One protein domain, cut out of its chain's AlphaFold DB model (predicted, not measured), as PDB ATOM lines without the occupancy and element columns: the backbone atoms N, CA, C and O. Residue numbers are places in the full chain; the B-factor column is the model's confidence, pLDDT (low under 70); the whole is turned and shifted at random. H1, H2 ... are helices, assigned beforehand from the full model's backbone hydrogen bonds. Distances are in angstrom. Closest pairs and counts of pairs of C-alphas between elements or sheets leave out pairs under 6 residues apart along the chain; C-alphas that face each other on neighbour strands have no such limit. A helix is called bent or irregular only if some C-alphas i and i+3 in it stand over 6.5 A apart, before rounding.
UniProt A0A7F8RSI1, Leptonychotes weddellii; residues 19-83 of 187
ATOM      1  N   PHE A  19      -6.574  -9.153 103.676       83.62
ATOM      2  CA  PHE A  19      -6.007  -8.305 102.631       83.62
ATOM      3  C   PHE A  19      -6.646  -6.908 102.594       83.62
ATOM      4  O   PHE A  19      -5.942  -5.906 102.473       83.62
ATOM      5  N   VAL A  20      -7.972  -6.827 102.758       85.88
ATOM      6  CA  VAL A  20      -8.675  -5.540 102.796       85.88
ATOM      7  C   VAL A  20      -8.277  -4.759 104.044       85.88
ATOM      8  O   VAL A  20      -7.931  -3.590 103.933       85.88
ATOM      9  N   GLN A  21      -8.250  -5.419 105.206       82.88
ATOM     10  CA  GLN A  21      -7.935  -4.779 106.490       82.88
ATOM     11  C   GLN A  21      -6.480  -4.299 106.599       82.88
ATOM     12  O   GLN A  21      -6.212  -3.265 107.196       82.88
ATOM     13  N   LEU A  22      -5.521  -5.066 106.071       80.69
ATOM     14  CA  LEU A  22      -4.094  -4.806 106.292       80.69
ATOM     15  C   LEU A  22      -3.415  -4.076 105.132       80.69
ATOM     16  O   LEU A  22      -2.399  -3.425 105.358       80.69
ATOM     17  N   ILE A  23      -3.923  -4.194 103.903       85.44
ATOM     18  CA  ILE A  23      -3.273  -3.606 102.721       85.44
ATOM     19  C   ILE A  23      -4.157  -2.535 102.088       85.44
ATOM     20  O   ILE A  23      -3.757  -1.373 102.050       85.44
ATOM     21  N   LEU A  24      -5.365  -2.880 101.628       87.25
ATOM     22  CA  LEU A  24      -6.206  -1.924 100.892       87.25
ATOM     23  C   LEU A  24      -6.670  -0.744 101.752       87.25
ATOM     24  O   LEU A  24      -6.654   0.382 101.265       87.25
ATOM     25  N   GLU A  25      -7.042  -0.966 103.016       87.62
ATOM     26  CA  GLU A  25      -7.430   0.123 103.927       87.62
ATOM     27  C   GLU A  25      -6.271   1.102 104.178       87.62
ATOM     28  O   GLU A  25      -6.496   2.314 104.244       87.62
ATOM     29  N   ASN A  26      -5.029   0.610 104.227       86.75
ATOM     30  CA  ASN A  26      -3.838   1.453 104.354       86.75
ATOM     31  C   ASN A  26      -3.574   2.265 103.078       86.75
ATOM     32  O   ASN A  26      -3.305   3.462 103.168       86.75
ATOM     33  N   ILE A  27      -3.717   1.649 101.897       89.06
ATOM     34  CA  ILE A  27      -3.596   2.354 100.611       89.06
ATOM     35  C   ILE A  27      -4.683   3.430 100.500       89.06
ATOM     36  O   ILE A  27      -4.381   4.579 100.196       89.06
ATOM     37  N   TRP A  28      -5.940   3.093 100.794       90.00
ATOM     38  CA  TRP A  28      -7.052   4.043 100.731       90.00
ATOM     39  C   TRP A  28      -6.849   5.230 101.680       90.00
ATOM     40  O   TRP A  28      -7.000   6.381 101.275       90.00
ATOM     41  N   SER A  29      -6.441   4.958 102.924       88.56
ATOM     42  CA  SER A  29      -6.160   5.999 103.920       88.56
ATOM     43  C   SER A  29      -5.004   6.907 103.498       88.56
ATOM     44  O   SER A  29      -5.064   8.113 103.726       88.56
ATOM     45  N   LEU A  30      -3.971   6.352 102.852       88.31
ATOM     46  CA  LEU A  30      -2.862   7.126 102.295       88.31
ATOM     47  C   LEU A  30      -3.339   8.060 101.176       88.31
ATOM     48  O   LEU A  30      -3.008   9.244 101.189       88.31
ATOM     49  N   TYR A  31      -4.133   7.548 100.234       90.06
ATOM     50  CA  TYR A  31      -4.690   8.362  99.153       90.06
ATOM     51  C   TYR A  31      -5.562   9.498  99.697       90.06
ATOM     52  O   TYR A  31      -5.373  10.643  99.292       90.06
ATOM     53  N   ASP A  32      -6.463   9.209 100.641       90.88
ATOM     54  CA  ASP A  32      -7.339  10.220 101.246       90.88
ATOM     55  C   ASP A  32      -6.535  11.298 101.995       90.88
ATOM     56  O   ASP A  32      -6.791  12.491 101.834       90.88
ATOM     57  N   ALA A  33      -5.506  10.896 102.752       88.69
ATOM     58  CA  ALA A  33      -4.636  11.820 103.477       88.69
ATOM     59  C   ALA A  33      -3.840  12.743 102.537       88.69
ATOM     60  O   ALA A  33      -3.733  13.943 102.798       88.69
ATOM     61  N   VAL A  34      -3.313  12.214 101.427       87.31
ATOM     62  CA  VAL A  34      -2.547  13.015 100.460       87.31
ATOM     63  C   VAL A  34      -3.457  13.921  99.623       87.31
ATOM     64  O   VAL A  34      -3.122  15.086  99.411       87.31
ATOM     65  N   LEU A  35      -4.632  13.444  99.199       87.12
ATOM     66  CA  LEU A  35      -5.608  14.247  98.447       87.12
ATOM     67  C   LEU A  35      -6.151  15.425  99.269       87.12
ATOM     68  O   LEU A  35      -6.276  16.528  98.740       87.12
ATOM     69  N   LYS A  36      -6.419  15.213 100.564       87.44
ATOM     70  CA  LYS A  36      -6.868  16.261 101.499       87.44
ATOM     71  C   LYS A  36      -5.735  17.147 102.031       87.44
ATOM     72  O   LYS A  36      -6.012  18.139 102.696       87.44
ATOM     73  N   LYS A  37      -4.471  16.829 101.712       83.12
ATOM     74  CA  LYS A  37      -3.255  17.500 102.217       83.12
ATOM     75  C   LYS A  37      -3.123  17.469 103.753       83.12
ATOM     76  O   LYS A  37      -2.517  18.362 104.350       83.12
ATOM     77  N   ASP A  38      -3.617  16.405 104.384       84.56
ATOM     78  CA  ASP A  38      -3.570  16.188 105.835       84.56
ATOM     79  C   ASP A  38      -2.177  15.699 106.278       84.56
ATOM     80  O   ASP A  38      -1.941  14.498 106.446       84.56
ATOM     81  N   ARG A  39      -1.235  16.626 106.503       82.06
ATOM     82  CA  ARG A  39       0.162  16.297 106.868       82.06
ATOM     83  C   ARG A  39       0.283  15.401 108.103       82.06
ATOM     84  O   ARG A  39       1.044  14.441 108.084       82.06
ATOM     85  N   GLU A  40      -0.524  15.643 109.134       85.31
ATOM     86  CA  GLU A  40      -0.499  14.841 110.363       85.31
ATOM     87  C   GLU A  40      -0.889  13.374 110.135       85.31
ATOM     88  O   GLU A  40      -0.357  12.470 110.782       85.31
ATOM     89  N   LYS A  41      -1.841  13.117 109.227       85.44
ATOM     90  CA  LYS A  41      -2.250  11.747 108.890       85.44
ATOM     91  C   LYS A  41      -1.179  11.054 108.063       85.44
ATOM     92  O   LYS A  41      -0.917   9.879 108.297       85.44
ATOM     93  N   ILE A  42      -0.546  11.784 107.145       84.75
ATOM     94  CA  ILE A  42       0.568  11.269 106.349       84.75
ATOM     95  C   ILE A  42       1.710  10.852 107.280       84.75
ATOM     96  O   ILE A  42       2.135   9.706 107.210       84.75
ATOM     97  N   ASP A  43       2.125  11.700 108.226       85.31
ATOM     98  CA  ASP A  43       3.210  11.375 109.164       85.31
ATOM     99  C   ASP A  43       2.886  10.162 110.052       85.31
ATOM    100  O   ASP A  43       3.748   9.310 110.292       85.31
ATOM    101  N   LYS A  44       1.626  10.012 110.487       87.75
ATOM    102  CA  LYS A  44       1.162   8.817 111.216       87.75
ATOM    103  C   LYS A  44       1.262   7.548 110.370       87.75
ATOM    104  O   LYS A  44       1.710   6.525 110.884       87.75
ATOM    105  N   ILE A  45       0.868   7.609 109.096       85.62
ATOM    106  CA  ILE A  45       0.958   6.477 108.159       85.62
ATOM    107  C   ILE A  45       2.426   6.144 107.868       85.62
ATOM    108  O   ILE A  45       2.825   4.989 107.890       85.62
ATOM    109  N   VAL A  46       3.267   7.149 107.656       84.62
ATOM    110  CA  VAL A  46       4.703   6.974 107.398       84.62
ATOM    111  C   VAL A  46       5.398   6.320 108.582       84.62
ATOM    112  O   VAL A  46       6.178   5.386 108.402       84.62
ATOM    113  N   THR A  47       5.052   6.749 109.795       86.00
ATOM    114  CA  THR A  47       5.576   6.168 111.031       86.00
ATOM    115  C   THR A  47       5.059   4.745 111.248       86.00
ATOM    116  O   THR A  47       5.835   3.872 111.628       86.00
ATOM    117  N   SER A  48       3.776   4.471 110.978       85.31
ATOM    118  CA  SER A  48       3.199   3.129 111.144       85.31
ATOM    119  C   SER A  48       3.736   2.120 110.127       85.31
ATOM    120  O   SER A  48       3.886   0.943 110.454       85.31
ATOM    121  N   LEU A  49       4.065   2.584 108.919       82.12
ATOM    122  CA  LEU A  49       4.700   1.795 107.865       82.12
ATOM    123  C   LEU A  49       6.234   1.736 108.001       82.12
ATOM    124  O   LEU A  49       6.872   0.974 107.280       82.12
ATOM    125  N   GLY A  50       6.828   2.513 108.915       81.81
ATOM    126  CA  GLY A  50       8.275   2.550 109.155       81.81
ATOM    127  C   GLY A  50       9.089   3.173 108.015       81.81
ATOM    128  O   GLY A  50      10.255   2.825 107.831       81.81
ATOM    129  N   LEU A  51       8.487   4.068 107.230       83.44
ATOM    130  CA  LEU A  51       9.099   4.668 106.042       83.44
ATOM    131  C   LEU A  51       9.850   5.958 106.392       83.44
ATOM    132  O   LEU A  51       9.482   6.683 107.314       83.44
ATOM    133  N   LYS A  52      10.896   6.277 105.623       78.25
ATOM    134  CA  LYS A  52      11.663   7.526 105.752       78.25
ATOM    135  C   LYS A  52      11.519   8.348 104.474       78.25
ATOM    136  O   LYS A  52      12.337   8.247 103.558       78.25
ATOM    137  N   ILE A  53      10.486   9.187 104.417       77.44
ATOM    138  CA  ILE A  53      10.298  10.103 103.286       77.44
ATOM    139  C   ILE A  53      11.289  11.266 103.398       77.44
ATOM    140  O   ILE A  53      11.426  11.886 104.451       77.44
ATOM    141  N   GLY A  54      11.950  11.608 102.290       75.19
ATOM    142  CA  GLY A  54      12.745  12.830 102.204       75.19
ATOM    143  C   GLY A  54      11.879  14.090 102.335       75.19
ATOM    144  O   GLY A  54      10.825  14.204 101.712       75.19
ATOM    145  N   ALA A  55      12.355  15.084 103.090       71.69
ATOM    146  CA  ALA A  55      11.625  16.333 103.346       71.69
ATOM    147  C   ALA A  55      11.240  17.113 102.071       71.69
ATOM    148  O   ALA A  55      10.289  17.893 102.087       71.69
ATOM    149  N   ARG A  56      11.965  16.899 100.965       74.69
ATOM    150  CA  ARG A  56      11.678  17.484  99.648       74.69
ATOM    151  C   ARG A  56      10.392  16.923  99.037       74.69
ATOM    152  O   ARG A  56       9.535  17.695  98.623       74.69
ATOM    153  N   GLU A  57      10.245  15.602  99.048       72.75
ATOM    154  CA  GLU A  57       9.091  14.898  98.474       72.75
ATOM    155  C   GLU A  57       7.830  15.107  99.320       72.75
ATOM    156  O   GLU A  57       6.736  15.279  98.792       72.75
ATOM    157  N   ALA A  58       7.983  15.185 100.647       71.75
ATOM    158  CA  ALA A  58       6.877  15.453 101.568       71.75
ATOM    159  C   ALA A  58       6.301  16.879 101.449       71.75
ATOM    160  O   ALA A  58       5.154  17.122 101.819       71.75
ATOM    161  N   ARG A  59       7.101  17.836 100.960       74.56
ATOM    162  CA  ARG A  59       6.696  19.239 100.764       74.56
ATOM    163  C   ARG A  59       6.257  19.538  99.333       74.56
ATOM    164  O   ARG A  59       5.920  20.685  99.043       74.56
ATOM    165  N   HIS A  60       6.281  18.542  98.450       80.38
ATOM    166  CA  HIS A  60       5.939  18.733  97.051       80.38
ATOM    167  C   HIS A  60       4.462  19.128  96.900       80.38
ATOM    168  O   HIS A  60       3.594  18.611  97.600       80.38
ATOM    169  N   SER A  61       4.166  20.065  95.994       78.00
ATOM    170  CA  SER A  61       2.790  20.539  95.777       78.00
ATOM    171  C   SER A  61       1.908  19.467  95.127       78.00
ATOM    172  O   SER A  61       0.705  19.400  95.395       78.00
ATOM    173  N   ASP A  62       2.514  18.624  94.286       83.62
ATOM    174  CA  ASP A  62       1.798  17.584  93.553       83.62
ATOM    175  C   ASP A  62       1.569  16.318  94.394       83.62
ATOM    176  O   ASP A  62       2.533  15.627  94.741       83.62
ATOM    177  N   PRO A  63       0.301  15.923  94.621       84.62
ATOM    178  CA  PRO A  63      -0.031  14.738  95.411       84.62
ATOM    179  C   PRO A  63       0.450  13.438  94.751       84.62
ATOM    180  O   PRO A  63       0.773  12.470  95.436       84.62
ATOM    181  N   LYS A  64       0.544  13.407  93.413       86.06
ATOM    182  CA  LYS A  64       1.027  12.236  92.661       86.06
ATOM    183  C   LYS A  64       2.488  11.916  92.969       86.06
ATOM    184  O   LYS A  64       2.828  10.746  93.115       86.06
ATOM    185  N   VAL A  65       3.331  12.943  93.071       87.00
ATOM    186  CA  VAL A  65       4.759  12.788  93.382       87.00
ATOM    187  C   VAL A  65       4.916  12.250  94.800       87.00
ATOM    188  O   VAL A  65       5.615  11.263  95.011       87.00
ATOM    189  N   GLN A  66       4.165  12.814  95.749       84.50
ATOM    190  CA  GLN A  66       4.186  12.383  97.142       84.50
ATOM    191  C   GLN A  66       3.707  10.932  97.319       84.50
ATOM    192  O   GLN A  66       4.383  10.146  97.977       84.50
ATOM    193  N   ILE A  67       2.590  10.537  96.692       87.38
ATOM    194  CA  ILE A  67       2.105   9.145  96.728       87.38
ATOM    195  C   ILE A  67       3.135   8.200  96.107       87.38
ATOM    196  O   ILE A  67       3.422   7.152  96.680       87.38
ATOM    197  N   ASN A  68       3.716   8.566  94.961       86.94
ATOM    198  CA  ASN A  68       4.710   7.731  94.294       86.94
ATOM    199  C   ASN A  68       5.964   7.541  95.166       86.94
ATOM    200  O   ASN A  68       6.432   6.415  95.320       86.94
ATOM    201  N   ALA A  69       6.453   8.602  95.812       86.25
ATOM    202  CA  ALA A  69       7.586   8.523  96.732       86.25
ATOM    203  C   ALA A  69       7.307   7.584  97.920       86.25
ATOM    204  O   ALA A  69       8.153   6.759  98.268       86.25
ATOM    205  N   ILE A  70       6.107   7.662  98.506       85.56
ATOM    206  CA  ILE A  70       5.702   6.810  99.634       85.56
ATOM    207  C   ILE A  70       5.563   5.354  99.194       85.56
ATOM    208  O   ILE A  70       6.175   4.468  99.787       85.56
ATOM    209  N   CYS A  71       4.794   5.098  98.136       85.00
ATOM    210  CA  CYS A  71       4.529   3.748  97.647       85.00
ATOM    211  C   CYS A  71       5.799   3.055  97.131       85.00
ATOM    212  O   CYS A  71       5.973   1.863  97.374       85.00
ATOM    213  N   SER A  72       6.704   3.794  96.480       84.00
ATOM    214  CA  SER A  72       7.977   3.255  95.981       84.00
ATOM    215  C   SER A  72       8.901   2.784  97.104       84.00
ATOM    216  O   SER A  72       9.597   1.785  96.940       84.00
ATOM    217  N   GLN A  73       8.907   3.477  98.250       84.06
ATOM    218  CA  GLN A  73       9.660   3.040  99.431       84.06
ATOM    219  C   GLN A  73       8.947   1.921 100.189       84.06
ATOM    220  O   GLN A  73       9.601   1.031 100.729       84.06
ATOM    221  N   TRP A  74       7.615   1.973 100.251       84.12
ATOM    222  CA  TRP A  74       6.827   1.016 101.017       84.12
ATOM    223  C   TRP A  74       6.843  -0.383 100.416       84.12
ATOM    224  O   TRP A  74       6.974  -1.371 101.136       84.12
ATOM    225  N   LEU A  75       6.699  -0.469  99.096       78.38
ATOM    226  CA  LEU A  75       6.572  -1.727  98.376       78.38
ATOM    227  C   LEU A  75       7.449  -1.674  97.123       78.38
ATOM    228  O   LEU A  75       6.940  -1.426  96.029       78.38
ATOM    229  N   PRO A  76       8.768  -1.915  97.246       80.44
ATOM    230  CA  PRO A  76       9.642  -2.021  96.088       80.44
ATOM    231  C   PRO A  76       9.263  -3.259  95.259       80.44
ATOM    232  O   PRO A  76       9.720  -4.377  95.507       80.44
ATOM    233  N   ILE A  77       8.409  -3.044  94.252       82.00
ATOM    234  CA  ILE A  77       7.867  -4.084  93.362       82.00
ATOM    235  C   ILE A  77       8.995  -4.847  92.665       82.00
ATOM    236  O   ILE A  77       8.891  -6.055  92.481       82.00
ATOM    237  N   SER A  78      10.088  -4.163  92.317       87.12
ATOM    238  CA  SER A  78      11.243  -4.765  91.647       87.12
ATOM    239  C   SER A  78      11.795  -5.965  92.412       87.12
ATOM    240  O   SER A  78      11.969  -7.027  91.825       87.12
ATOM    241  N   HIS A  79      12.012  -5.839  93.722       86.62
ATOM    242  CA  HIS A  79      12.561  -6.924  94.530       86.62
ATOM    243  C   HIS A  79      11.591  -8.106  94.621       86.62
ATOM    244  O   HIS A  79      11.984  -9.246  94.385       86.62
ATOM    245  N   ALA A  80      10.314  -7.832  94.905       87.62
ATOM    246  CA  ALA A  80       9.297  -8.872  95.031       87.62
ATOM    247  C   ALA A  80       9.083  -9.630  93.712       87.62
ATOM    248  O   ALA A  80       9.045 -10.858  93.698       87.62
ATOM    249  N   VAL A  81       8.979  -8.907  92.595       91.00
ATOM    250  CA  VAL A  81       8.757  -9.508  91.277       91.00
ATOM    251  C   VAL A  81       9.988 -10.277  90.822       91.00
ATOM    252  O   VAL A  81       9.843 -11.426  90.426       91.00
ATOM    253  N   LEU A  82      11.194  -9.707  90.919       92.88
ATOM    254  CA  LEU A  82      12.412 -10.407  90.503       92.88
ATOM    255  C   LEU A  82      12.655 -11.667  91.342       92.88
ATOM    256  O   LEU A  82      12.974 -12.710  90.781       92.88
ATOM    257  N   ALA A  83      12.420 -11.616  92.656       91.31
ATOM    258  CA  ALA A  83      12.516 -12.797  93.509       91.31
ATOM    259  C   ALA A  83      11.496 -13.879  93.112       91.31
ATOM    260  O   ALA A  83      11.850 -15.052  93.001       91.31
TER     261      ALA A  83
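Overview. This is residues 19 to 83 of the 187 residues of a protein of Leptonychotes weddellii (UniProt A0A7F8RSI1). Three helices, H1, H2 and H4, make a loose triangle, with short H3 packed on H4 and residues 75 to 83, holding H5, sticking out. The printed part has 65 residues, 51 of them in five named helices, H1 to H5 in order, with no named strand; the class is all helix, and the whole is compact, radius of gyration of the C-alphas 11.9 A, spanning 34 by 26 by 19 A.

Along the chain. Find C-alpha 19 at (-6.007, -8.305, 102.631); H1 runs 22.9 A to residue 35, only just irregular, C-alphas 21 and 24 being 6.52 A apart. Next come H2, residues 39 to 49, 15.2 A; H3, 55 to 58; H4, 63 to 74, 16.3 A; and H5, 77 to 83, ending at (12.516, -12.797, 93.509).

Arrangement. H1 and H2 form a hairpin, touching at C-alphas 33 and 41, 5.9 A, the closest. H1, with residues 30 to 35 alone, touches H4; C-alphas 34 and 63 are closest, 5.9 A. H3 touches H4, closest C-alphas 57 and 66, 5.7 A. H2, H4 and H5 have every O i to N i+4 pair within hydrogen-bond range, H1 10 of 13; H3 is too short.

Size, cuts and confidence. The printed part has no cut, its links are tight, and no printed residue is under 70 in pLDDT.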